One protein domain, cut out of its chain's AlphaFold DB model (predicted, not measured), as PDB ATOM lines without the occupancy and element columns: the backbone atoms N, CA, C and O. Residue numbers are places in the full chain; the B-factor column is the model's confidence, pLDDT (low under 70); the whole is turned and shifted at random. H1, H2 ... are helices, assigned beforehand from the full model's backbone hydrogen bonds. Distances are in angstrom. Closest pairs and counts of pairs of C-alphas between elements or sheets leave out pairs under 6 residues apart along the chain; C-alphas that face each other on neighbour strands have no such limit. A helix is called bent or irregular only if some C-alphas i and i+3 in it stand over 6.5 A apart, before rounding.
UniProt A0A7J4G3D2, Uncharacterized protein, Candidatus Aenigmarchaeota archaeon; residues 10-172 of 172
ATOM      1  N   SER A  10     122.866 212.689 173.604       59.78
ATOM      2  CA  SER A  10     123.954 211.692 173.551       59.78
ATOM      3  C   SER A  10     123.783 210.553 174.563       59.78
ATOM      4  O   SER A  10     124.074 209.406 174.245       59.78
ATOM      5  N   ALA A  11     123.262 210.844 175.761       62.09
ATOM      6  CA  ALA A  11     123.002 209.829 176.779       62.09
ATOM      7  C   ALA A  11     121.820 208.930 176.384       62.09
ATOM      8  O   ALA A  11     121.867 207.719 176.593       62.09
ATOM      9  N   ILE A  12     120.796 209.516 175.757       66.50
ATOM     10  CA  ILE A  12     119.635 208.798 175.223       66.50
ATOM     11  C   ILE A  12     120.060 207.869 174.076       66.50
ATOM     12  O   ILE A  12     119.713 206.692 174.098       66.50
ATOM     13  N   TRP A  13     120.870 208.341 173.122       67.12
ATOM     14  CA  TRP A  13     121.399 207.510 172.032       67.12
ATOM     15  C   TRP A  13     122.353 206.418 172.538       67.12
ATOM     16  O   TRP A  13     122.246 205.276 172.100       67.12
ATOM     17  N   ASN A  14     123.212 206.716 173.519       72.00
ATOM     18  CA  ASN A  14     124.115 205.729 174.125       72.00
ATOM     19  C   ASN A  14     123.381 204.623 174.900       72.00
ATOM     20  O   ASN A  14     123.934 203.540 175.067       72.00
ATOM     21  N   PHE A  15     122.153 204.874 175.361       74.38
ATOM     22  CA  PHE A  15     121.307 203.871 176.010       74.38
ATOM     23  C   PHE A  15     120.384 203.146 175.016       74.38
ATOM     24  O   PHE A  15     120.232 201.930 175.085       74.38
ATOM     25  N   LEU A  16     119.797 203.861 174.054       77.25
ATOM     26  CA  LEU A  16     118.873 203.285 173.072       77.25
ATOM     27  C   LEU A  16     119.571 202.371 172.067       77.25
ATOM     28  O   LEU A  16     119.039 201.314 171.744       77.25
ATOM     29  N   VAL A  17     120.759 202.741 171.582       81.88
ATOM     30  CA  VAL A  17     121.503 201.945 170.592       81.88
ATOM     31  C   VAL A  17     121.789 200.516 171.085       81.88
ATOM     32  O   VAL A  17     121.416 199.582 170.376       81.88
ATOM     33  N   PRO A  18     122.366 200.283 172.282       85.12
ATOM     34  CA  PRO A  18     122.590 198.919 172.765       85.12
ATOM     35  C   PRO A  18     121.285 198.160 173.041       85.12
ATOM     36  O   PRO A  18     121.234 196.958 172.790       85.12
ATOM     37  N   VAL A  19     120.218 198.836 173.483       86.44
ATOM     38  CA  VAL A  19     118.895 198.210 173.671       86.44
ATOM     39  C   VAL A  19     118.309 197.740 172.336       86.44
ATOM     40  O   VAL A  19     117.815 196.618 172.242       86.44
ATOM     41  N   VAL A  20     118.406 198.556 171.283       87.62
ATOM     42  CA  VAL A  20     117.941 198.199 169.933       87.62
ATOM     43  C   VAL A  20     118.780 197.063 169.347       87.62
ATOM     44  O   VAL A  20     118.215 196.114 168.807       87.62
ATOM     45  N   ILE A  21     120.109 197.105 169.495       89.06
ATOM     46  CA  ILE A  21     120.998 196.021 169.048       89.06
ATOM     47  C   ILE A  21     120.647 194.713 169.765       89.06
ATOM     48  O   ILE A  21     120.510 193.682 169.112       89.06
ATOM     49  N   LEU A  22     120.440 194.752 171.085       92.31
ATOM     50  CA  LEU A  22     120.029 193.580 171.859       92.31
ATOM     51  C   LEU A  22     118.699 193.012 171.348       92.31
ATOM     52  O   LEU A  22     118.575 191.802 171.172       92.31
ATOM     53  N   PHE A  23     117.728 193.877 171.052       91.00
ATOM     54  CA  PHE A  23     116.439 193.459 170.510       91.00
ATOM     55  C   PHE A  23     116.585 192.783 169.140       91.00
ATOM     56  O   PHE A  23     115.998 191.729 168.903       91.00
ATOM     57  N   ILE A  24     117.423 193.335 168.254       90.75
ATOM     58  CA  ILE A  24     117.727 192.737 166.945       90.75
ATOM     59  C   ILE A  24     118.371 191.357 167.115       90.75
ATOM     60  O   ILE A  24     117.951 190.406 166.457       90.75
ATOM     61  N   VAL A  25     119.344 191.218 168.018       91.44
ATOM     62  CA  VAL A  25     119.993 189.926 168.299       91.44
ATOM     63  C   VAL A  25     118.972 188.898 168.790       91.44
ATOM     64  O   VAL A  25     118.958 187.776 168.289       91.44
ATOM     65  N   ILE A  26     118.067 189.280 169.700       91.00
ATOM     66  CA  ILE A  26     116.993 188.397 170.184       91.00
ATOM     67  C   ILE A  26     116.097 187.940 169.025       91.00
ATOM     68  O   ILE A  26     115.815 186.749 168.905       91.00
ATOM     69  N   LEU A  27     115.684 188.853 168.139       90.69
ATOM     70  CA  LEU A  27     114.857 188.510 166.977       90.69
ATOM     71  C   LEU A  27     115.566 187.541 166.021       90.69
ATOM     72  O   LEU A  27     114.934 186.611 165.519       90.69
ATOM     73  N   ILE A  28     116.873 187.716 165.799       90.44
ATOM     74  CA  ILE A  28     117.678 186.802 164.976       90.44
ATOM     75  C   ILE A  28     117.720 185.411 165.613       90.44
ATOM     76  O   ILE A  28     117.446 184.421 164.934       90.44
ATOM     77  N   VAL A  29     118.004 185.324 166.916       89.56
ATOM     78  CA  VAL A  29     118.052 184.045 167.644       89.56
ATOM     79  C   VAL A  29     116.698 183.333 167.589       89.56
ATOM     80  O   VAL A  29     116.648 182.142 167.282       89.56
ATOM     81  N   LEU A  30     115.594 184.054 167.806       87.38
ATOM     82  CA  LEU A  30     114.240 183.498 167.698       87.38
ATOM     83  C   LEU A  30     113.927 183.019 166.273       87.38
ATOM     84  O   LEU A  30     113.345 181.946 166.092       87.38
ATOM     85  N   SER A  31     114.335 183.771 165.247       87.06
ATOM     86  CA  SER A  31     114.149 183.373 163.844       87.06
ATOM     87  C   SER A  31     114.922 182.096 163.495       87.06
ATOM     88  O   SER A  31     114.399 181.220 162.808       87.06
ATOM     89  N   ILE A  32     116.142 181.939 164.008       84.31
ATOM     90  CA  ILE A  32     116.929 180.714 163.820       84.31
ATOM     91  C   ILE A  32     116.282 179.540 164.566       84.31
ATOM     92  O   ILE A  32     116.083 178.478 163.979       84.31
ATOM     93  N   ALA A  33     115.893 179.733 165.830       80.81
ATOM     94  CA  ALA A  33     115.272 178.688 166.645       80.81
ATOM     95  C   ALA A  33     113.971 178.163 166.017       80.81
ATOM     96  O   ALA A  33     113.756 176.954 165.941       80.81
ATOM     97  N   THR A  34     113.126 179.063 165.508       82.12
ATOM     98  CA  THR A  34     111.880 178.697 164.813       82.12
ATOM     99  C   THR A  34     112.130 177.919 163.523       82.12
ATOM    100  O   THR A  34     111.435 176.934 163.272       82.12
ATOM    101  N   ARG A  35     113.149 178.289 162.734       81.62
ATOM    102  CA  ARG A  35     113.550 177.526 161.538       81.62
ATOM    103  C   ARG A  35     114.019 176.116 161.894       81.62
ATOM    104  O   ARG A  35     113.539 175.160 161.289       81.62
ATOM    105  N   ILE A  36     114.880 175.976 162.903       82.81
ATOM    106  CA  ILE A  36     115.365 174.666 163.371       82.81
ATOM    107  C   ILE A  36     114.193 173.803 163.849       82.81
ATOM    108  O   ILE A  36     114.066 172.659 163.429       82.81
ATOM    109  N   ALA A  37     113.289 174.359 164.660       82.69
ATOM    110  CA  ALA A  37     112.107 173.637 165.127       82.69
ATOM    111  C   ALA A  37     111.220 173.158 163.964       82.69
ATOM    112  O   ALA A  37     110.714 172.038 163.997       82.69
ATOM    113  N   SER A  38     111.058 173.979 162.919       84.94
ATOM    114  CA  SER A  38     110.274 173.605 161.738       84.94
ATOM    115  C   SER A  38     110.914 172.478 160.920       84.94
ATOM    116  O   SER A  38     110.201 171.575 160.493       84.94
ATOM    117  N   SER A  39     112.242 172.490 160.768       86.94
ATOM    118  CA  SER A  39     113.014 171.424 160.109       86.94
ATOM    119  C   SER A  39     112.935 170.119 160.908       86.94
ATOM    120  O   SER A  39     112.557 169.077 160.375       86.94
ATOM    121  N   ASN A  40     113.142 170.180 162.225       90.94
ATOM    122  CA  ASN A  40     113.024 169.010 163.097       90.94
ATOM    123  C   ASN A  40     111.626 168.372 163.020       90.94
ATOM    124  O   ASN A  40     111.506 167.152 162.914       90.94
ATOM    125  N   ALA A  41     110.570 169.191 162.985       91.25
ATOM    126  CA  ALA A  41     109.201 168.705 162.831       91.25
ATOM    127  C   ALA A  41     108.954 168.011 161.476       91.25
ATOM    128  O   ALA A  41     108.133 167.090 161.404       91.25
ATOM    129  N   LEU A  42     109.645 168.419 160.402       93.12
ATOM    130  CA  LEU A  42     109.595 167.707 159.122       93.12
ATOM    131  C   LEU A  42     110.228 166.323 159.262       93.12
ATOM    132  O   LEU A  42     109.576 165.337 158.922       93.12
ATOM    133  N   TYR A  43     111.426 166.220 159.840       93.94
ATOM    134  CA  TYR A  43     112.049 164.918 160.093       93.94
ATOM    135  C   TYR A  43     111.195 164.009 160.969       93.94
ATOM    136  O   TYR A  43     111.061 162.834 160.647       93.94
ATOM    137  N   ASP A  44     110.583 164.524 162.036       95.06
ATOM    138  CA  ASP A  44     109.692 163.733 162.896       95.06
ATOM    139  C   ASP A  44     108.518 163.157 162.110       95.06
ATOM    140  O   ASP A  44     108.165 161.980 162.231       95.06
ATOM    141  N   ARG A  45     107.927 163.986 161.249       92.38
ATOM    142  CA  ARG A  45     106.820 163.570 160.400       92.38
ATOM    143  C   ARG A  45     107.250 162.517 159.384       92.38
ATOM    144  O   ARG A  45     106.523 161.550 159.173       92.38
ATOM    145  N   PHE A  46     108.409 162.704 158.764       94.88
ATOM    146  CA  PHE A  46     108.937 161.813 157.736       94.88
ATOM    147  C   PHE A  46     109.665 160.581 158.298       94.88
ATOM    148  O   PHE A  46     109.928 159.649 157.545       94.88
ATOM    149  N   ALA A  47     109.909 160.513 159.607       95.88
ATOM    150  CA  ALA A  47     110.364 159.315 160.315       95.88
ATOM    151  C   ALA A  47     109.254 158.279 160.531       95.88
ATOM    152  O   ALA A  47     109.531 157.096 160.724       95.88
ATOM    153  N   SER A  48     107.993 158.709 160.473       92.50
ATOM    154  CA  SER A  48     106.842 157.828 160.657       92.50
ATOM    155  C   SER A  48     106.476 157.079 159.366       92.50
ATOM    156  O   SER A  48     106.658 157.613 158.266       92.50
ATOM    157  N   PRO A  49     105.911 155.860 159.456       89.69
ATOM    158  CA  PRO A  49     105.337 155.165 158.308       89.69
ATOM    159  C   PRO A  49     104.272 156.006 157.601       89.69
ATOM    160  O   PRO A  49     103.283 156.414 158.208       89.69
ATOM    161  N   ILE A  50     104.468 156.238 156.303       89.38
ATOM    162  CA  ILE A  50     103.484 156.867 155.423       89.38
ATOM    163  C   ILE A  50     103.043 155.807 154.421       89.38
ATOM    164  O   ILE A  50     103.873 155.187 153.756       89.38
ATOM    165  N   ALA A  51     101.734 155.597 154.328       87.56
ATOM    166  CA  ALA A  51     101.161 154.843 153.232       87.56
ATOM    167  C   ALA A  51     101.056 155.778 152.018       87.56
ATOM    168  O   ALA A  51     100.501 156.875 152.092       87.56
ATOM    169  N   TRP A  52     101.678 155.377 150.915       89.31
ATOM    170  CA  TRP A  52     101.754 156.189 149.709       89.31
ATOM    171  C   TRP A  52     100.686 155.764 148.704       89.31
ATOM    172  O   TRP A  52     100.476 154.578 148.478       89.31
ATOM    173  N   GLY A  53     100.011 156.732 148.092       81.88
ATOM    174  CA  GLY A  53      99.036 156.496 147.030       81.88
ATOM    175  C   GLY A  53      98.240 157.754 146.711       81.88
ATOM    176  O   GLY A  53      97.982 158.560 147.606       81.88
ATOM    177  N   GLY A  54      97.850 157.926 145.446       70.62
ATOM    178  CA  GLY A  54      97.152 159.130 144.973       70.62
ATOM    179  C   GLY A  54      95.929 159.507 145.800       70.62
ATOM    180  O   GLY A  54      95.798 160.635 146.268       70.62
ATOM    181  N   GLU A  55      95.088 158.521 146.105       68.25
ATOM    182  CA  GLU A  55      93.877 158.736 146.895       68.25
ATOM    183  C   GLU A  55      94.178 159.202 148.334       68.25
ATOM    184  O   GLU A  55      93.420 159.982 148.910       68.25
ATOM    185  N   GLN A  56      95.310 158.783 148.905       65.81
ATOM    186  CA  GLN A  56      95.733 159.167 150.255       65.81
ATOM    187  C   GLN A  56      96.341 160.575 150.276       65.81
ATOM    188  O   GLN A  56      96.091 161.344 151.206       65.81
ATOM    189  N   VAL A  57      97.069 160.943 149.216       66.12
ATOM    190  CA  VAL A  57      97.624 162.290 149.023       66.12
ATOM    191  C   VAL A  57      96.520 163.319 148.759       66.12
ATOM    192  O   VAL A  57      96.571 164.410 149.326       66.12
ATOM    193  N   ILE A  58      95.482 162.977 147.987       60.94
ATOM    194  CA  ILE A  58      94.359 163.886 147.704       60.94
ATOM    195  C   ILE A  58      93.423 164.046 148.914       60.94
ATOM    196  O   ILE A  58      93.043 165.173 149.248       60.94
ATOM    197  N   LYS A  59      93.048 162.954 149.600       62.69
ATOM    198  CA  LYS A  59      92.047 163.005 150.688       62.69
ATOM    199  C   LYS A  59      92.533 163.736 151.944       62.69
ATOM    200  O   LYS A  59      91.725 164.349 152.637       62.69
ATOM    201  N   ALA A  60      93.832 163.728 152.244       53.69
ATOM    202  CA  ALA A  60      94.386 164.281 153.486       53.69
ATOM    203  C   ALA A  60      94.629 165.809 153.457       53.69
ATOM    204  O   ALA A  60      95.643 166.298 153.961       53.69
ATOM    205  N   GLY A  61      93.725 166.592 152.855       55.38
ATOM    206  CA  GLY A  61      93.935 168.033 152.672       55.38
ATOM    207  C   GLY A  61      95.127 168.304 151.753       55.38
ATOM    208  O   GLY A  61      96.061 169.011 152.145       55.38
ATOM    209  N   GLY A  62      95.093 167.714 150.550       71.62
ATOM    210  CA  GLY A  62      96.240 167.530 149.654       71.62
ATOM    211  C   GLY A  62      97.178 168.724 149.521       71.62
ATOM    212  O   GLY A  62      98.384 168.548 149.625       71.62
ATOM    213  N   LYS A  63      96.671 169.961 149.454       82.06
ATOM    214  CA  LYS A  63      97.524 171.163 149.391       82.06
ATOM    215  C   LYS A  63      98.485 171.302 150.583       82.06
ATOM    216  O   LYS A  63      99.645 171.657 150.398       82.06
ATOM    217  N   LYS A  64      98.039 171.009 151.811       86.62
ATOM    218  CA  LYS A  64      98.895 171.082 153.009       86.62
ATOM    219  C   LYS A  64      99.965 169.991 152.987       86.62
ATOM    220  O   LYS A  64     101.105 170.252 153.367       86.62
ATOM    221  N   PHE A  65      99.605 168.780 152.567       87.06
ATOM    222  CA  PHE A  65     100.552 167.671 152.474       87.06
ATOM    223  C   PHE A  65     101.564 167.872 151.339       87.06
ATOM    224  O   PHE A  65     102.755 167.710 151.578       87.06
ATOM    225  N   ILE A  66     101.118 168.329 150.165       89.06
ATOM    226  CA  ILE A  66     101.977 168.715 149.034       89.06
ATOM    227  C   ILE A  66     102.982 169.780 149.481       89.06
ATOM    228  O   ILE A  66     104.182 169.587 149.323       89.06
ATOM    229  N   ASN A  67     102.526 170.846 150.151       90.31
ATOM    230  CA  ASN A  67     103.428 171.863 150.703       90.31
ATOM    231  C   ASN A  67     104.409 171.282 151.730       90.31
ATOM    232  O   ASN A  67     105.568 171.674 151.761       90.31
ATOM    233  N   THR A  68     103.967 170.333 152.562       91.12
ATOM    234  CA  THR A  68     104.858 169.655 153.516       91.12
ATOM    235  C   THR A  68     105.945 168.861 152.779       91.12
ATOM    236  O   THR A  68     107.105 168.927 153.175       91.12
ATOM    237  N   CYS A  69     105.592 168.142 151.708       92.38
ATOM    238  CA  CYS A  69     106.548 167.405 150.881       92.38
ATOM    239  C   CYS A  69     107.532 168.349 150.189       92.38
ATOM    240  O   CYS A  69     108.729 168.097 150.233       92.38
ATOM    241  N   ASN A  70     107.050 169.452 149.613       92.12
ATOM    242  CA  ASN A  70     107.906 170.439 148.956       92.12
ATOM    243  C   ASN A  70     108.885 171.087 149.943       92.12
ATOM    244  O   ASN A  70     110.080 171.095 149.672       92.12
ATOM    245  N   ASN A  71     108.419 171.516 151.120       92.62
ATOM    246  CA  ASN A  71     109.295 172.065 152.160       92.62
ATOM    247  C   ASN A  71     110.353 171.048 152.611       92.62
ATOM    248  O   ASN A  71     111.503 171.406 152.842       92.62
ATOM    249  N   PHE A  72     109.971 169.774 152.727       93.50
ATOM    250  CA  PHE A  72     110.915 168.718 153.070       93.50
ATOM    251  C   PHE A  72     111.940 168.486 151.957       93.50
ATOM    252  O   PHE A  72     113.124 168.377 152.238       93.50
ATOM    253  N   ILE A  73     111.535 168.490 150.687       92.94
ATOM    254  CA  ILE A  73     112.473 168.395 149.562       92.94
ATOM    255  C   ILE A  73     113.411 169.604 149.496       92.94
ATOM    256  O   ILE A  73     114.599 169.422 149.243       92.94
ATOM    257  N   GLU A  74     112.938 170.822 149.746       91.19
ATOM    258  CA  GLU A  74     113.802 172.009 149.849       91.19
ATOM    259  C   GLU A  74     114.852 171.838 150.952       91.19
ATOM    260  O   GLU A  74     116.032 172.131 150.760       91.19
ATOM    261  N   GLU A  75     114.446 171.279 152.089       89.69
ATOM    262  CA  GLU A  75     115.364 170.958 153.169       89.69
ATOM    263  C   GLU A  75     116.397 169.899 152.752       89.69
ATOM    264  O   GLU A  75     117.599 170.103 152.920       89.69
ATOM    265  N   VAL A  76     115.960 168.791 152.148       89.44
ATOM    266  CA  VAL A  76     116.843 167.710 151.679       89.44
ATOM    267  C   VAL A  76     117.817 168.210 150.613       89.44
ATOM    268  O   VAL A  76     119.001 167.873 150.639       89.44
ATOM    269  N   THR A  77     117.347 169.045 149.688       86.38
ATOM    270  CA  THR A  77     118.169 169.593 148.600       86.38
ATOM    271  C   THR A  77     119.164 170.653 149.064       86.38
ATOM    272  O   THR A  77     120.146 170.916 148.373       86.38
ATOM    273  N   SER A  78     118.988 171.207 150.268       84.12
ATOM    274  CA  SER A  78     120.038 171.995 150.924       84.12
ATOM    275  C   SER A  78     121.234 171.136 151.369       84.12
ATOM    276  O   SER A  78     122.340 171.649 151.543       84.12
ATOM    277  N   LEU A  79     121.037 169.819 151.521       83.50
ATOM    278  CA  LEU A  79     122.055 168.865 151.968       83.50
ATOM    279  C   LEU A  79     122.667 168.075 150.796       83.50
ATOM    280  O   LEU A  79     123.869 167.775 150.830       83.50
ATOM    281  N   PHE A  80     121.867 167.771 149.766       82.25
ATOM    282  CA  PHE A  80     122.210 166.900 148.633       82.25
ATOM    283  C   PHE A  80     121.721 167.433 147.289       82.25
ATOM    284  O   PHE A  80     120.787 168.224 147.212       82.25
ATOM    285  N   VAL A  81     122.289 166.926 146.195       80.75
ATOM    286  CA  VAL A  81     121.757 167.202 144.855       80.75
ATOM    287  C   VAL A  81     120.466 166.401 144.657       80.75
ATOM    288  O   VAL A  81     120.466 165.184 144.821       80.75
ATOM    289  N   TYR A  82     119.374 167.064 144.260       77.25
ATOM    290  CA  TYR A  82     118.050 166.442 144.068       77.25
ATOM    291  C   TYR A  82     118.090 165.159 143.212       77.25
ATOM    292  O   TYR A  82     117.468 164.156 143.555       77.25
ATOM    293  N   SER A  83     118.877 165.162 142.131       82.06
ATOM    294  CA  SER A  83     119.022 164.010 141.232       82.06
ATOM    295  C   SER A  83     119.735 162.810 141.866       82.06
ATOM    296  O   SER A  83     119.481 161.679 141.457       82.06
ATOM    297  N   GLU A  84     120.593 163.015 142.873       86.56
ATOM    298  CA  GLU A  84     121.241 161.915 143.603       86.56
ATOM    299  C   GLU A  84     120.190 161.092 144.354       86.56
ATOM    300  O   GLU A  84     120.218 159.862 144.297       86.56
ATOM    301  N   LEU A  85     119.213 161.758 144.978       91.38
ATOM    302  CA  LEU A  85     118.121 161.086 145.677       91.38
ATOM    303  C   LEU A  85     117.277 160.248 144.709       91.38
ATOM    304  O   LEU A  85     117.044 159.075 144.979       91.38
ATOM    305  N   GLU A  86     116.875 160.793 143.560       92.00
ATOM    306  CA  GLU A  86     116.066 160.049 142.580       92.00
ATOM    307  C   GLU A  86     116.786 158.822 142.010       92.00
ATOM    308  O   GLU A  86     116.172 157.761 141.871       92.00
ATOM    309  N   ILE A  87     118.091 158.931 141.733       91.88
ATOM    310  CA  ILE A  87     118.914 157.795 141.292       91.88
ATOM    311  C   ILE A  87     118.910 156.695 142.358       91.88
ATOM    312  O   ILE A  87     118.724 155.521 142.035       91.88
ATOM    313  N   ILE A  88     119.073 157.065 143.628       93.75
ATOM    314  CA  ILE A  88     119.097 156.114 144.743       93.75
ATOM    315  C   ILE A  88     117.728 155.467 144.942       93.75
ATOM    316  O   ILE A  88     117.655 154.248 145.089       93.75
ATOM    317  N   CYS A  89     116.644 156.242 144.891       94.00
ATOM    318  CA  CYS A  89     115.280 155.722 144.986       94.00
ATOM    319  C   CYS A  89     114.975 154.744 143.847       94.00
ATOM    320  O   CYS A  89     114.425 153.667 144.084       94.00
ATOM    321  N   ASN A  90     115.394 155.080 142.624       93.31
ATOM    322  CA  ASN A  90     115.281 154.191 141.478       93.31
ATOM    323  C   ASN A  90     116.029 152.872 141.702       93.31
ATOM    324  O   ASN A  90     115.464 151.804 141.490       93.31
ATOM    325  N   GLU A  91     117.302 152.933 142.091       92.56
ATOM    326  CA  GLU A  91     118.113 151.728 142.278       92.56
ATOM    327  C   GLU A  91     117.599 150.867 143.425       92.56
ATOM    328  O   GLU A  91     117.572 149.641 143.311       92.56
ATOM    329  N   TRP A  92     117.150 151.500 144.510       93.50
ATOM    330  CA  TRP A  92     116.502 150.803 145.612       93.50
ATOM    331  C   TRP A  92     115.267 150.051 145.115       93.50
ATOM    332  O   TRP A  92     115.145 148.850 145.355       93.50
ATOM    333  N   TYR A  93     114.403 150.714 144.346       91.88
ATOM    334  CA  TYR A  93     113.231 150.082 143.757       91.88
ATOM    335  C   TYR A  93     113.607 148.914 142.836       91.88
ATOM    336  O   TYR A  93     113.149 147.794 143.051       91.88
ATOM    337  N   GLU A  94     114.481 149.128 141.851       89.12
ATOM    338  CA  GLU A  94     114.860 148.103 140.865       89.12
ATOM    339  C   GLU A  94     115.497 146.862 141.513       89.12
ATOM    340  O   GLU A  94     115.259 145.738 141.070       89.12
ATOM    341  N   HIS A  95     116.271 147.037 142.587       88.69
ATOM    342  CA  HIS A  95     116.940 145.919 143.255       88.69
ATOM    343  C   HIS A  95     116.050 145.187 144.260       88.69
ATOM    344  O   HIS A  95     116.200 143.973 144.427       88.69
ATOM    345  N   CYS A  96     115.133 145.896 144.919       86.94
ATOM    346  CA  CYS A  96     114.391 145.364 146.062       86.94
ATOM    347  C   CYS A  96     112.923 145.036 145.793       86.94
ATOM    348  O   CYS A  96     112.232 144.586 146.704       86.94
ATOM    349  N   THR A  97     112.448 145.174 144.551       77.19
ATOM    350  CA  THR A  97     111.050 144.880 144.172       77.19
ATOM    351  C   THR A  97     110.878 143.672 143.246       77.19
ATOM    352  O   THR A  97     109.824 143.512 142.637       77.19
ATOM    353  N   LYS A  98     111.882 142.776 143.189       56.28
ATOM    354  CA  LYS A  98     112.074 141.689 142.198       56.28
ATOM    355  C   LYS A  98     110.887 140.764 141.845       56.28
ATOM    356  O   LYS A  98     111.027 140.005 140.898       56.28
ATOM    357  N   ASN A  99     109.747 140.817 142.536       54.47
ATOM    358  CA  ASN A  99     108.602 139.915 142.334       54.47
ATOM    359  C   ASN A  99     107.248 140.614 142.142       54.47
ATOM    360  O   ASN A  99     106.209 139.960 142.105       54.47
ATOM    361  N   ILE A 100     107.232 141.936 142.028       59.06
ATOM    362  CA  ILE A 100     106.046 142.669 141.582       59.06
ATOM    363  C   ILE A 100     106.214 142.761 140.071       59.06
ATOM    364  O   ILE A 100     107.325 143.053 139.646       59.06
ATOM    365  N   ASN A 101     105.194 142.470 139.255       53.34
ATOM    366  CA  ASN A 101     105.241 142.663 137.796       53.34
ATOM    367  C   ASN A 101     105.715 144.093 137.495       53.34
ATOM    368  O   ASN A 101     104.903 145.017 137.505       53.34
ATOM    369  N   ALA A 102     107.028 144.279 137.353       52.28
ATOM    370  CA  ALA A 102     107.647 145.554 137.665       52.28
ATOM    371  C   ALA A 102     107.334 146.526 136.538       52.28
ATOM    372  O   ALA A 102     107.966 146.525 135.482       52.28
ATOM    373  N   THR A 103     106.332 147.365 136.775       61.84
ATOM    374  CA  THR A 103     106.199 148.633 136.082       61.84
ATOM    375  C   THR A 103     107.517 149.383 136.213       61.84
ATOM    376  O   THR A 103     108.188 149.321 137.248       61.84
ATOM    377  N   SER A 104     107.907 150.064 135.136       76.31
ATOM    378  CA  SER A 104     109.111 150.887 135.121       76.31
ATOM    379  C   SER A 104     109.155 151.787 136.355       76.31
ATOM    380  O   SER A 104     108.143 152.384 136.737       76.31
ATOM    381  N   SER A 105     110.329 151.852 136.985       88.69
ATOM    382  CA  SER A 105     110.564 152.677 138.167       88.69
ATOM    383  C   SER A 105     110.047 154.101 137.936       88.69
ATOM    384  O   SER A 105     110.412 154.728 136.932       88.69
ATOM    385  N   PRO A 106     109.208 154.644 138.835       91.25
ATOM    386  CA  PRO A 106     108.603 155.951 138.618       91.25
ATOM    387  C   PRO A 106     109.631 157.081 138.631       91.25
ATOM    388  O   PRO A 106     109.445 158.068 137.927       91.25
ATOM    389  N   TRP A 107     110.754 156.920 139.335       92.94
ATOM    390  CA  TRP A 107     111.828 157.916 139.374       92.94
ATOM    391  C   TRP A 107     112.572 158.063 138.036       92.94
ATOM    392  O   TRP A 107     113.233 159.076 137.824       92.94
ATOM    393  N   LYS A 108     112.426 157.110 137.101       89.94
ATOM    394  CA  LYS A 108     112.961 157.197 135.726       89.94
ATOM    395  C   LYS A 108     111.945 157.669 134.683       89.94
ATOM    396  O   LYS A 108     112.333 157.926 133.544       89.94
ATOM    397  N   LYS A 109     110.654 157.747 135.020       89.19
ATOM    398  CA  LYS A 109     109.626 158.200 134.069       89.19
ATOM    399  C   LYS A 109     109.840 159.673 133.741       89.19
ATOM    400  O   LYS A 109     110.391 160.398 134.560       89.19
ATOM    401  N   ILE A 110     109.413 160.118 132.562       86.44
ATOM    402  CA  ILE A 110     109.408 161.550 132.217       86.44
ATOM    403  C   ILE A 110     108.248 162.228 132.954       86.44
ATOM    404  O   ILE A 110     108.453 163.188 133.693       86.44
ATOM    405  N   GLU A 111     107.056 161.647 132.830       88.50
ATOM    406  CA  GLU A 111     105.839 162.103 133.497       88.50
ATOM    407  C   GLU A 111     105.412 161.100 134.567       88.50
ATOM    408  O   GLU A 111     105.394 159.887 134.335       88.50
ATOM    409  N   ASN A 112     105.076 161.622 135.747       91.25
ATOM    410  CA  ASN A 112     104.557 160.840 136.859       91.25
ATOM    411  C   ASN A 112     103.064 161.088 137.033       91.25
ATOM    412  O   ASN A 112     102.578 162.203 136.865       91.25
ATOM    413  N   THR A 113     102.351 160.044 137.433       89.75
ATOM    414  CA  THR A 113     100.944 160.115 137.829       89.75
ATOM    415  C   THR A 113     100.807 159.781 139.305       89.75
ATOM    416  O   THR A 113     101.679 159.164 139.907       89.75
ATOM    417  N   GLU A 114      99.670 160.103 139.904       88.81
ATOM    418  CA  GLU A 114      99.416 159.794 141.315       88.81
ATOM    419  C   GLU A 114      99.469 158.290 141.639       88.81
ATOM    420  O   GLU A 114      99.735 157.900 142.778       88.81
ATOM    421  N   THR A 115      99.256 157.427 140.640       88.25
ATOM    422  CA  THR A 115      99.388 155.971 140.800       88.25
ATOM    423  C   THR A 115     100.833 155.534 141.037       88.25
ATOM    424  O   THR A 115     101.064 154.526 141.706       88.25
ATOM    425  N   ASP A 116     101.806 156.324 140.573       90.81
ATOM    426  CA  ASP A 116     103.232 156.063 140.764       90.81
ATOM    427  C   ASP A 116     103.658 156.185 142.226       90.81
ATOM    428  O   ASP A 116     104.624 155.545 142.639       90.81
ATOM    429  N   LEU A 117     102.912 156.938 143.042       91.38
ATOM    430  CA  LEU A 117     103.179 157.061 144.475       91.38
ATOM    431  C   LEU A 117     103.115 155.705 145.187       91.38
ATOM    432  O   LEU A 117     103.853 155.480 146.142       91.38
ATOM    433  N   ASN A 118     102.305 154.764 144.691       90.25
ATOM    434  CA  ASN A 118     102.212 153.425 145.275       90.25
ATOM    435  C   ASN A 118     103.556 152.681 145.257       90.25
ATOM    436  O   ASN A 118     103.788 151.827 146.112       90.25
ATOM    437  N   ALA A 119     104.451 153.020 144.321       90.75
ATOM    438  CA  ALA A 119     105.765 152.402 144.201       90.75
ATOM    439  C   ALA A 119     106.630 152.591 145.455       90.75
ATOM    440  O   ALA A 119     107.422 151.718 145.805       90.75
ATOM    441  N   VAL A 120     106.447 153.706 146.168       92.62
ATOM    442  CA  VAL A 120     107.193 154.017 147.394       92.62
ATOM    443  C   VAL A 120     106.935 152.962 148.464       92.62
ATOM    444  O   VAL A 120     107.848 152.595 149.202       92.62
ATOM    445  N   ASN A 121     105.720 152.409 148.533       90.56
ATOM    446  CA  ASN A 121     105.387 151.377 149.516       90.56
ATOM    447  C   ASN A 121     106.255 150.125 149.355       90.56
ATOM    448  O   ASN A 121     106.557 149.477 150.357       90.56
ATOM    449  N   TYR A 122     106.704 149.837 148.132       89.75
ATOM    450  CA  TYR A 122     107.538 148.681 147.809       89.75
ATOM    451  C   TYR A 122     109.026 148.880 148.109       89.75
ATOM    452  O   TYR A 122     109.791 147.920 148.025       89.75
ATOM    453  N   LEU A 123     109.451 150.083 148.514       91.44
ATOM    454  CA  LEU A 123     110.774 150.286 149.102       91.44
ATOM    455  C   LEU A 123     110.808 149.594 150.470       91.44
ATOM    456  O   LEU A 123     110.363 150.141 151.486       91.44
ATOM    457  N   ASN A 124     111.253 148.340 150.469       87.38
ATOM    458  CA  ASN A 124     111.372 147.524 151.667       87.38
ATOM    459  C   ASN A 124     112.573 148.005 152.488       87.38
ATOM    460  O   ASN A 124     113.664 148.142 151.951       87.38
ATOM    461  N   LEU A 125     112.388 148.245 153.785       90.69
ATOM    462  CA  LEU A 125     113.497 148.639 154.651       90.69
ATOM    463  C   LEU A 125     114.484 147.495 154.881       90.69
ATOM    464  O   LEU A 125     115.648 147.780 155.119       90.69
ATOM    465  N   ASP A 126     114.067 146.235 154.775       89.75
ATOM    466  CA  ASP A 126     114.938 145.071 155.000       89.75
ATOM    467  C   ASP A 126     115.784 144.712 153.770       89.75
ATOM    468  O   ASP A 126     116.790 144.015 153.882       89.75
ATOM    469  N   CYS A 127     115.407 145.206 152.588       90.19
ATOM    470  CA  CYS A 127     116.213 145.099 151.376       90.19
ATOM    471  C   CYS A 127     116.674 146.492 150.979       90.19
ATOM    472  O   CYS A 127     115.856 147.310 150.579       90.19
ATOM    473  N   ARG A 128     117.974 146.769 151.058       90.44
ATOM    474  CA  ARG A 128     118.551 148.079 150.734       90.44
ATOM    475  C   ARG A 128     119.778 147.897 149.856       90.44
ATOM    476  O   ARG A 128     120.445 146.866 149.914       90.44
ATOM    477  N   THR A 129     120.071 148.891 149.028       92.81
ATOM    478  CA  THR A 129     121.311 148.913 148.248       92.81
ATOM    479  C   THR A 129     122.404 149.630 149.034       92.81
ATOM    480  O   THR A 129     122.118 150.507 149.851       92.81
ATOM    481  N   ALA A 130     123.669 149.343 148.723       93.25
ATOM    482  CA  ALA A 130     124.804 150.036 149.338       93.25
ATOM    483  C   ALA A 130     124.747 151.570 149.161       93.25
ATOM    484  O   ALA A 130     125.293 152.317 149.975       93.25
ATOM    485  N   LYS A 131     124.063 152.067 148.117       93.12
ATOM    486  CA  LYS A 131     123.868 153.509 147.917       93.12
ATOM    487  C   LYS A 131     122.889 154.125 148.911       93.12
ATOM    488  O   LYS A 131     123.113 155.258 149.325       93.12
ATOM    489  N   VAL A 132     121.853 153.395 149.326       95.06
ATOM    490  CA  VAL A 132     120.940 153.839 150.393       95.06
ATOM    491  C   VAL A 132     121.709 153.973 151.706       95.06
ATOM    492  O   VAL A 132     121.581 154.984 152.393       95.06
ATOM    493  N   ASP A 133     122.572 153.005 152.019       95.62
ATOM    494  CA  ASP A 133     123.415 153.059 153.220       95.62
ATOM    495  C   ASP A 133     124.422 154.212 153.159       95.62
ATOM    496  O   ASP A 133     124.583 154.957 154.123       95.62
ATOM    497  N   THR A 134     125.039 154.431 151.996       94.56
ATOM    498  CA  THR A 134     125.943 155.569 151.776       94.56
ATOM    499  C   THR A 134     125.219 156.908 151.948       94.56
ATOM    500  O   THR A 134     125.759 157.825 152.566       94.56
ATOM    501  N   LEU A 135     123.992 157.038 151.430       94.31
ATOM    502  CA  LEU A 135     123.175 158.240 151.608       94.31
ATOM    503  C   LEU A 135     122.848 158.477 153.081       94.31
ATOM    504  O   LEU A 135     122.980 159.608 153.544       94.31
ATOM    505  N   LYS A 136     122.477 157.424 153.821       95.75
ATOM    506  CA  LYS A 136     122.224 157.500 155.267       95.75
ATOM    507  C   LYS A 136     123.424 158.084 156.006       95.75
ATOM    508  O   LYS A 136     123.259 159.030 156.771       95.75
ATOM    509  N   GLU A 137     124.626 157.569 155.753       95.81
ATOM    510  CA  GLU A 137     125.837 158.054 156.425       95.81
ATOM    511  C   GLU A 137     126.157 159.509 156.064       95.81
ATOM    512  O   GLU A 137     126.330 160.332 156.964       95.81
ATOM    513  N   LYS A 138     126.087 159.888 154.780       93.38
ATOM    514  CA  LYS A 138     126.252 161.298 154.380       93.38
ATOM    515  C   LYS A 138     125.206 162.221 155.030       93.38
ATOM    516  O   LYS A 138     125.490 163.385 155.312       93.38
ATOM    517  N   TRP A 139     123.983 161.739 155.248       95.19
ATOM    518  CA  TRP A 139     122.907 162.519 155.877       95.19
ATOM    519  C   TRP A 139     123.138 162.704 157.368       95.19
ATOM    520  O   TRP A 139     122.951 163.811 157.871       95.19
ATOM    521  N   LYS A 140     123.666 161.686 158.050       95.50
ATOM    522  CA  LYS A 140     124.110 161.804 159.445       95.50
ATOM    523  C   LYS A 140     125.211 162.852 159.605       95.50
ATOM    524  O   LYS A 140     125.159 163.637 160.545       95.50
ATOM    525  N   GLU A 141     126.170 162.902 158.683       94.56
ATOM    526  CA  GLU A 141     127.255 163.897 158.710       94.56
ATOM    527  C   GLU A 141     126.745 165.334 158.542       94.56
ATOM    528  O   GLU A 141     127.282 166.267 159.138       94.56
ATOM    529  N   LYS A 142     125.703 165.520 157.726       92.00
ATOM    530  CA  LYS A 142     125.180 166.843 157.358       92.00
ATOM    531  C   LYS A 142     124.051 167.344 158.258       92.00
ATOM    532  O   LYS A 142     123.804 168.547 158.287       92.00
ATOM    533  N   ASN A 143     123.353 166.460 158.970       93.44
ATOM    534  CA  ASN A 143     122.215 166.824 159.807       93.44
ATOM    535  C   ASN A 143     122.228 166.048 161.135       93.44
ATOM    536  O   ASN A 143     121.937 164.852 161.190       93.44
ATOM    537  N   SER A 144     122.524 166.754 162.227       93.44
ATOM    538  CA  SER A 144     122.597 166.163 163.568       93.44
ATOM    539  C   SER A 144     121.244 165.678 164.091       93.44
ATOM    540  O   SER A 144     121.202 164.716 164.858       93.44
ATOM    541  N   TYR A 145     120.134 166.290 163.664       94.81
ATOM    542  CA  TYR A 145     118.802 165.846 164.067       94.81
ATOM    543  C   TYR A 145     118.463 164.495 163.431       94.81
ATOM    544  O   TYR A 145     118.086 163.567 164.145       94.81
ATOM    545  N   PHE A 146     118.716 164.335 162.129       96.12
ATOM    546  CA  PHE A 146     118.650 163.049 161.431       96.12
ATOM    547  C   PHE A 146     119.555 162.004 162.095       96.12
ATOM    548  O   PHE A 146     119.123 160.882 162.355       96.12
ATOM    549  N   ALA A 147     120.789 162.382 162.445       97.00
ATOM    550  CA  ALA A 147     121.724 161.487 163.124       97.00
ATOM    551  C   ALA A 147     121.237 161.012 164.500       97.00
ATOM    552  O   ALA A 147     121.595 159.913 164.918       97.00
ATOM    553  N   SER A 148     120.412 161.807 165.188       97.19
ATOM    554  CA  SER A 148     119.845 161.438 166.491       97.19
ATOM    555  C   SER A 148     118.671 160.455 166.405       97.19
ATOM    556  O   SER A 148     118.270 159.896 167.424       97.19
ATOM    557  N   LYS A 149     118.123 160.226 165.205       97.94
ATOM    558  CA  LYS A 149     117.052 159.252 164.965       97.94
ATOM    559  C   LYS A 149     117.552 157.816 165.039       97.94
ATOM    560  O   LYS A 149     118.715 157.536 164.752       97.94
ATOM    561  N   SER A 150     116.653 156.899 165.386       97.88
ATOM    562  CA  SER A 150     116.933 155.465 165.305       97.88
ATOM    563  C   SER A 150     117.211 155.042 163.862       97.88
ATOM    564  O   SER A 150     116.785 155.692 162.910       97.88
ATOM    565  N   GLU A 151     117.905 153.920 163.679       96.69
ATOM    566  CA  GLU A 151     118.221 153.422 162.338       96.69
ATOM    567  C   GLU A 151     116.960 153.174 161.492       96.69
ATOM    568  O   GLU A 151     116.917 153.526 160.315       96.69
ATOM    569  N   TYR A 152     115.907 152.633 162.108       96.81
ATOM    570  CA  TYR A 152     114.609 152.457 161.459       96.81
ATOM    571  C   TYR A 152     114.043 153.789 160.950       96.81
ATOM    572  O   TYR A 152     113.673 153.902 159.780       96.81
ATOM    573  N   GLU A 153     114.019 154.812 161.808       98.00
ATOM    574  CA  GLU A 153     113.535 156.147 161.454       98.00
ATOM    575  C   GLU A 153     114.387 156.785 160.352       98.00
ATOM    576  O   GLU A 153     113.838 157.378 159.430       98.00
ATOM    577  N   GLN A 154     115.713 156.623 160.386       97.69
ATOM    578  CA  GLN A 154     116.609 157.134 159.343       97.69
ATOM    579  C   GLN A 154     116.260 156.559 157.966       97.69
ATOM    580  O   GLN A 154     116.122 157.308 156.996       97.69
ATOM    581  N   TYR A 155     116.051 155.245 157.863       97.00
ATOM    582  CA  TYR A 155     115.636 154.641 156.595       97.00
ATOM    583  C   TYR A 155     114.197 154.991 156.211       97.00
ATOM    584  O   TYR A 155     113.911 155.133 155.022       97.00
ATOM    585  N   MET A 156     113.300 155.184 157.183       97.31
ATOM    586  CA  MET A 156     111.951 155.693 156.925       97.31
ATOM    587  C   MET A 156     111.971 157.105 156.335       97.31
ATOM    588  O   MET A 156     111.268 157.358 155.357       97.31
ATOM    589  N   ILE A 157     112.815 157.995 156.858       97.19
ATOM    590  CA  ILE A 157     113.009 159.349 156.328       97.19
ATOM    591  C   ILE A 157     113.493 159.278 154.878       97.19
ATOM    592  O   ILE A 157     112.920 159.946 154.022       97.19
ATOM    593  N   ILE A 158     114.484 158.431 154.570       96.44
ATOM    594  CA  ILE A 158     114.980 158.259 153.192       96.44
ATOM    595  C   ILE A 158     113.876 157.708 152.279       96.44
ATOM    596  O   ILE A 158     113.631 158.255 151.203       96.44
ATOM    597  N   LYS A 159     113.163 156.660 152.713       95.94
ATOM    598  CA  LYS A 159     112.028 156.083 151.973       95.94
ATOM    599  C   LYS A 159     110.968 157.137 151.677       95.94
ATOM    600  O   LYS A 159     110.479 157.235 150.554       95.94
ATOM    601  N   ASN A 160     110.604 157.935 152.669       95.88
ATOM    602  CA  ASN A 160     109.574 158.939 152.490       95.88
ATOM    603  C   ASN A 160     110.077 160.165 151.709       95.88
ATOM    604  O   ASN A 160     109.279 160.802 151.024       95.88
ATOM    605  N   ALA A 161     111.382 160.456 151.723       95.75
ATOM    606  CA  ALA A 161     111.992 161.423 150.814       95.75
ATOM    607  C   ALA A 161     111.828 160.980 149.354       95.75
ATOM    608  O   ALA A 161     111.451 161.794 148.515       95.75
ATOM    609  N   CYS A 162     111.983 159.683 149.059       95.25
ATOM    610  CA  CYS A 162     111.675 159.131 147.736       95.25
ATOM    611  C   CYS A 162     110.210 159.331 147.321       95.25
ATOM    612  O   CYS A 162     109.926 159.518 146.141       95.25
ATOM    613  N   GLY A 163     109.262 159.294 148.259       94.69
ATOM    614  CA  GLY A 163     107.869 159.625 147.951       94.69
ATOM    615  C   GLY A 163     107.635 161.123 147.767       94.69
ATOM    616  O   GLY A 163     106.909 161.533 146.861       94.69
ATOM    617  N   ALA A 164     108.295 161.954 148.573       94.44
ATOM    618  CA  ALA A 164     108.196 163.404 148.475       94.44
ATOM    619  C   ALA A 164     108.748 163.940 147.140       94.44
ATOM    620  O   ALA A 164     108.175 164.888 146.603       94.44
ATOM    621  N   THR A 165     109.780 163.313 146.555       94.38
ATOM    622  CA  THR A 165     110.266 163.671 145.206       94.38
ATOM    623  C   THR A 165     109.199 163.427 144.139       94.38
ATOM    624  O   THR A 165     108.955 164.294 143.302       94.38
ATOM    625  N   LEU A 166     108.485 162.298 144.201       93.62
ATOM    626  CA  LEU A 166     107.382 162.012 143.276       93.62
ATOM    627  C   LEU A 166     106.228 163.009 143.438       93.62
ATOM    628  O   LEU A 166     105.721 163.509 142.438       93.62
ATOM    629  N   VAL A 167     105.844 163.353 144.674       92.69
ATOM    630  CA  VAL A 167     104.828 164.395 144.926       92.69
ATOM    631  C   VAL A 167     105.265 165.730 144.333       92.69
ATOM    632  O   VAL A 167     104.481 166.370 143.635       92.69
ATOM    633  N   SER A 168     106.517 166.130 144.567       90.88
ATOM    634  CA  SER A 168     107.056 167.383 144.038       90.88
ATOM    635  C   SER A 168     107.012 167.418 142.511       90.88
ATOM    636  O   SER A 168     106.706 168.457 141.948       90.88
ATOM    637  N   ARG A 169     107.244 166.286 141.833       90.00
ATOM    638  CA  ARG A 169     107.163 166.183 140.367       90.00
ATOM    639  C   ARG A 169     105.743 166.202 139.817       90.00
ATOM    640  O   ARG A 169     105.520 166.830 138.790       90.00
ATOM    641  N   ILE A 170     104.810 165.511 140.468       90.75
ATOM    642  CA  ILE A 170     103.412 165.418 140.014       90.75
ATOM    643  C   ILE A 170     102.708 166.776 140.117       90.75
ATOM    644  O   ILE A 170     101.892 167.108 139.263       90.75
ATOM    645  N   TYR A 171     103.022 167.561 141.153       87.44
ATOM    646  CA  TYR A 171     102.326 168.813 141.472       87.44
ATOM    647  C   TYR A 171     103.224 170.058 141.368       87.44
ATOM    648  O   TYR A 171     102.990 171.033 142.090       87.44
ATOM    649  N   LYS A 172     104.265 170.007 140.524       74.94
ATOM    650  CA  LYS A 172     105.152 171.148 140.258       74.94
ATOM    651  C   LYS A 172     104.482 172.226 139.414       74.94
ATOM    652  O   LYS A 172     103.720 171.862 138.493       74.94
TER     653      LYS A 172
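This is residues 10 to 172 of the 172 residues of an uncharacterized protein of Candidatus Aenigmarchaeota archaeon (UniProt A0A7J4G3D2). One long, straight helix, H1, sticks out like a handle from a compact head of seven further helices. In the head, H8 runs through the middle, with H3, H4, H5 and H6 packed round it and the inner end of H1 crossing it; little H2 and H7 lie at the rim. The printed part has 163 residues, with eight named helices, H1 to H8 in chain order, and no named strand; the class is all helix. The whole is loose, with a radius of gyration of the C-alphas of 20.0 A, and spans 80 by 32 by 25 A, the free part of H1 making much of the length.

Find C-alpha 10 at (123.954, 211.692, 173.551); from there H1, residues 10 to 47, runs 55.7 A to C-alpha 47 at (110.364, 159.315, 160.315). H1 is neither bent nor irregular, but only just: C-alphas 15 and 18 are 6.1 A apart. Next look for H2, residues 54 to 59, and H3, residues 62 to 79, 26.0 A long. H4, residues 82 to 96, is 21.5 A long, H5 holds residues 114 to 122, and H6, residues 130 to 142, measures 18.6 A. H7 is residues 144 to 148, and H8, residues 151 to 170, runs 29.4 A to C-alpha 170 at (103.412, 165.418, 140.014).

Start at residues 43 to 47 of H1, which touch H8 about perpendicular at 86 degrees, the C-alphas of Ala 47 and Glu 153 being closest at 4.6 A. H8 is the hub, touching five helices. With residues 161 to 168 it touches H3 at a steep tilt of 66 degrees, opposite ways; look at Cys 69 and Ala 164, whose C-alphas are closest at 5.0 A. H5 touches H8 at a shallow tilt of 16 degrees, opposite ways, closest at the C-alphas of Val 120 and Gly 163, 5.7 A. H4 touches H8 closest at the C-alphas of Cys 89 and Cys 162, 5.7 A, and H6 at those of Lys 136 and Gln 154, 6.9 A. Farther out, H2 touches H5, with the C-alphas of Gly 54 and Glu 114 closest at 4.4 A. H7 only just touches H1, with 3 pairs of C-alphas within 8 A, closest at Asn 40 and Tyr 145, 6.7 A. Leaving aside H7, a helix of 5 residues too short for a tilt, helix packing is mostly crossed: of the 9 pairs of helices that touch and have a tilt, 1 is at a shallow tilt. Each O i to N i+4 pair is within hydrogen-bond range in H2, H4, H6 and H7; H1 has 33 of 34, H3 13 of 14, H8 15 of 16, and H5 0 of 5, but 6 of 6 O i to N i+3 pairs.

The farthest C-alphas, those of Ser 10 and Asn 101, are 80.0 A apart. Residues 10 to 35, which belong to H1, stand free; the body without them spans 38 by 35 by 24 A. The printed part has no cut, and the link from H4 to H5, 17 residues, is long. Look for pLDDT under 70 at residues 10 to 13, 55 to 61 and 98 to 103.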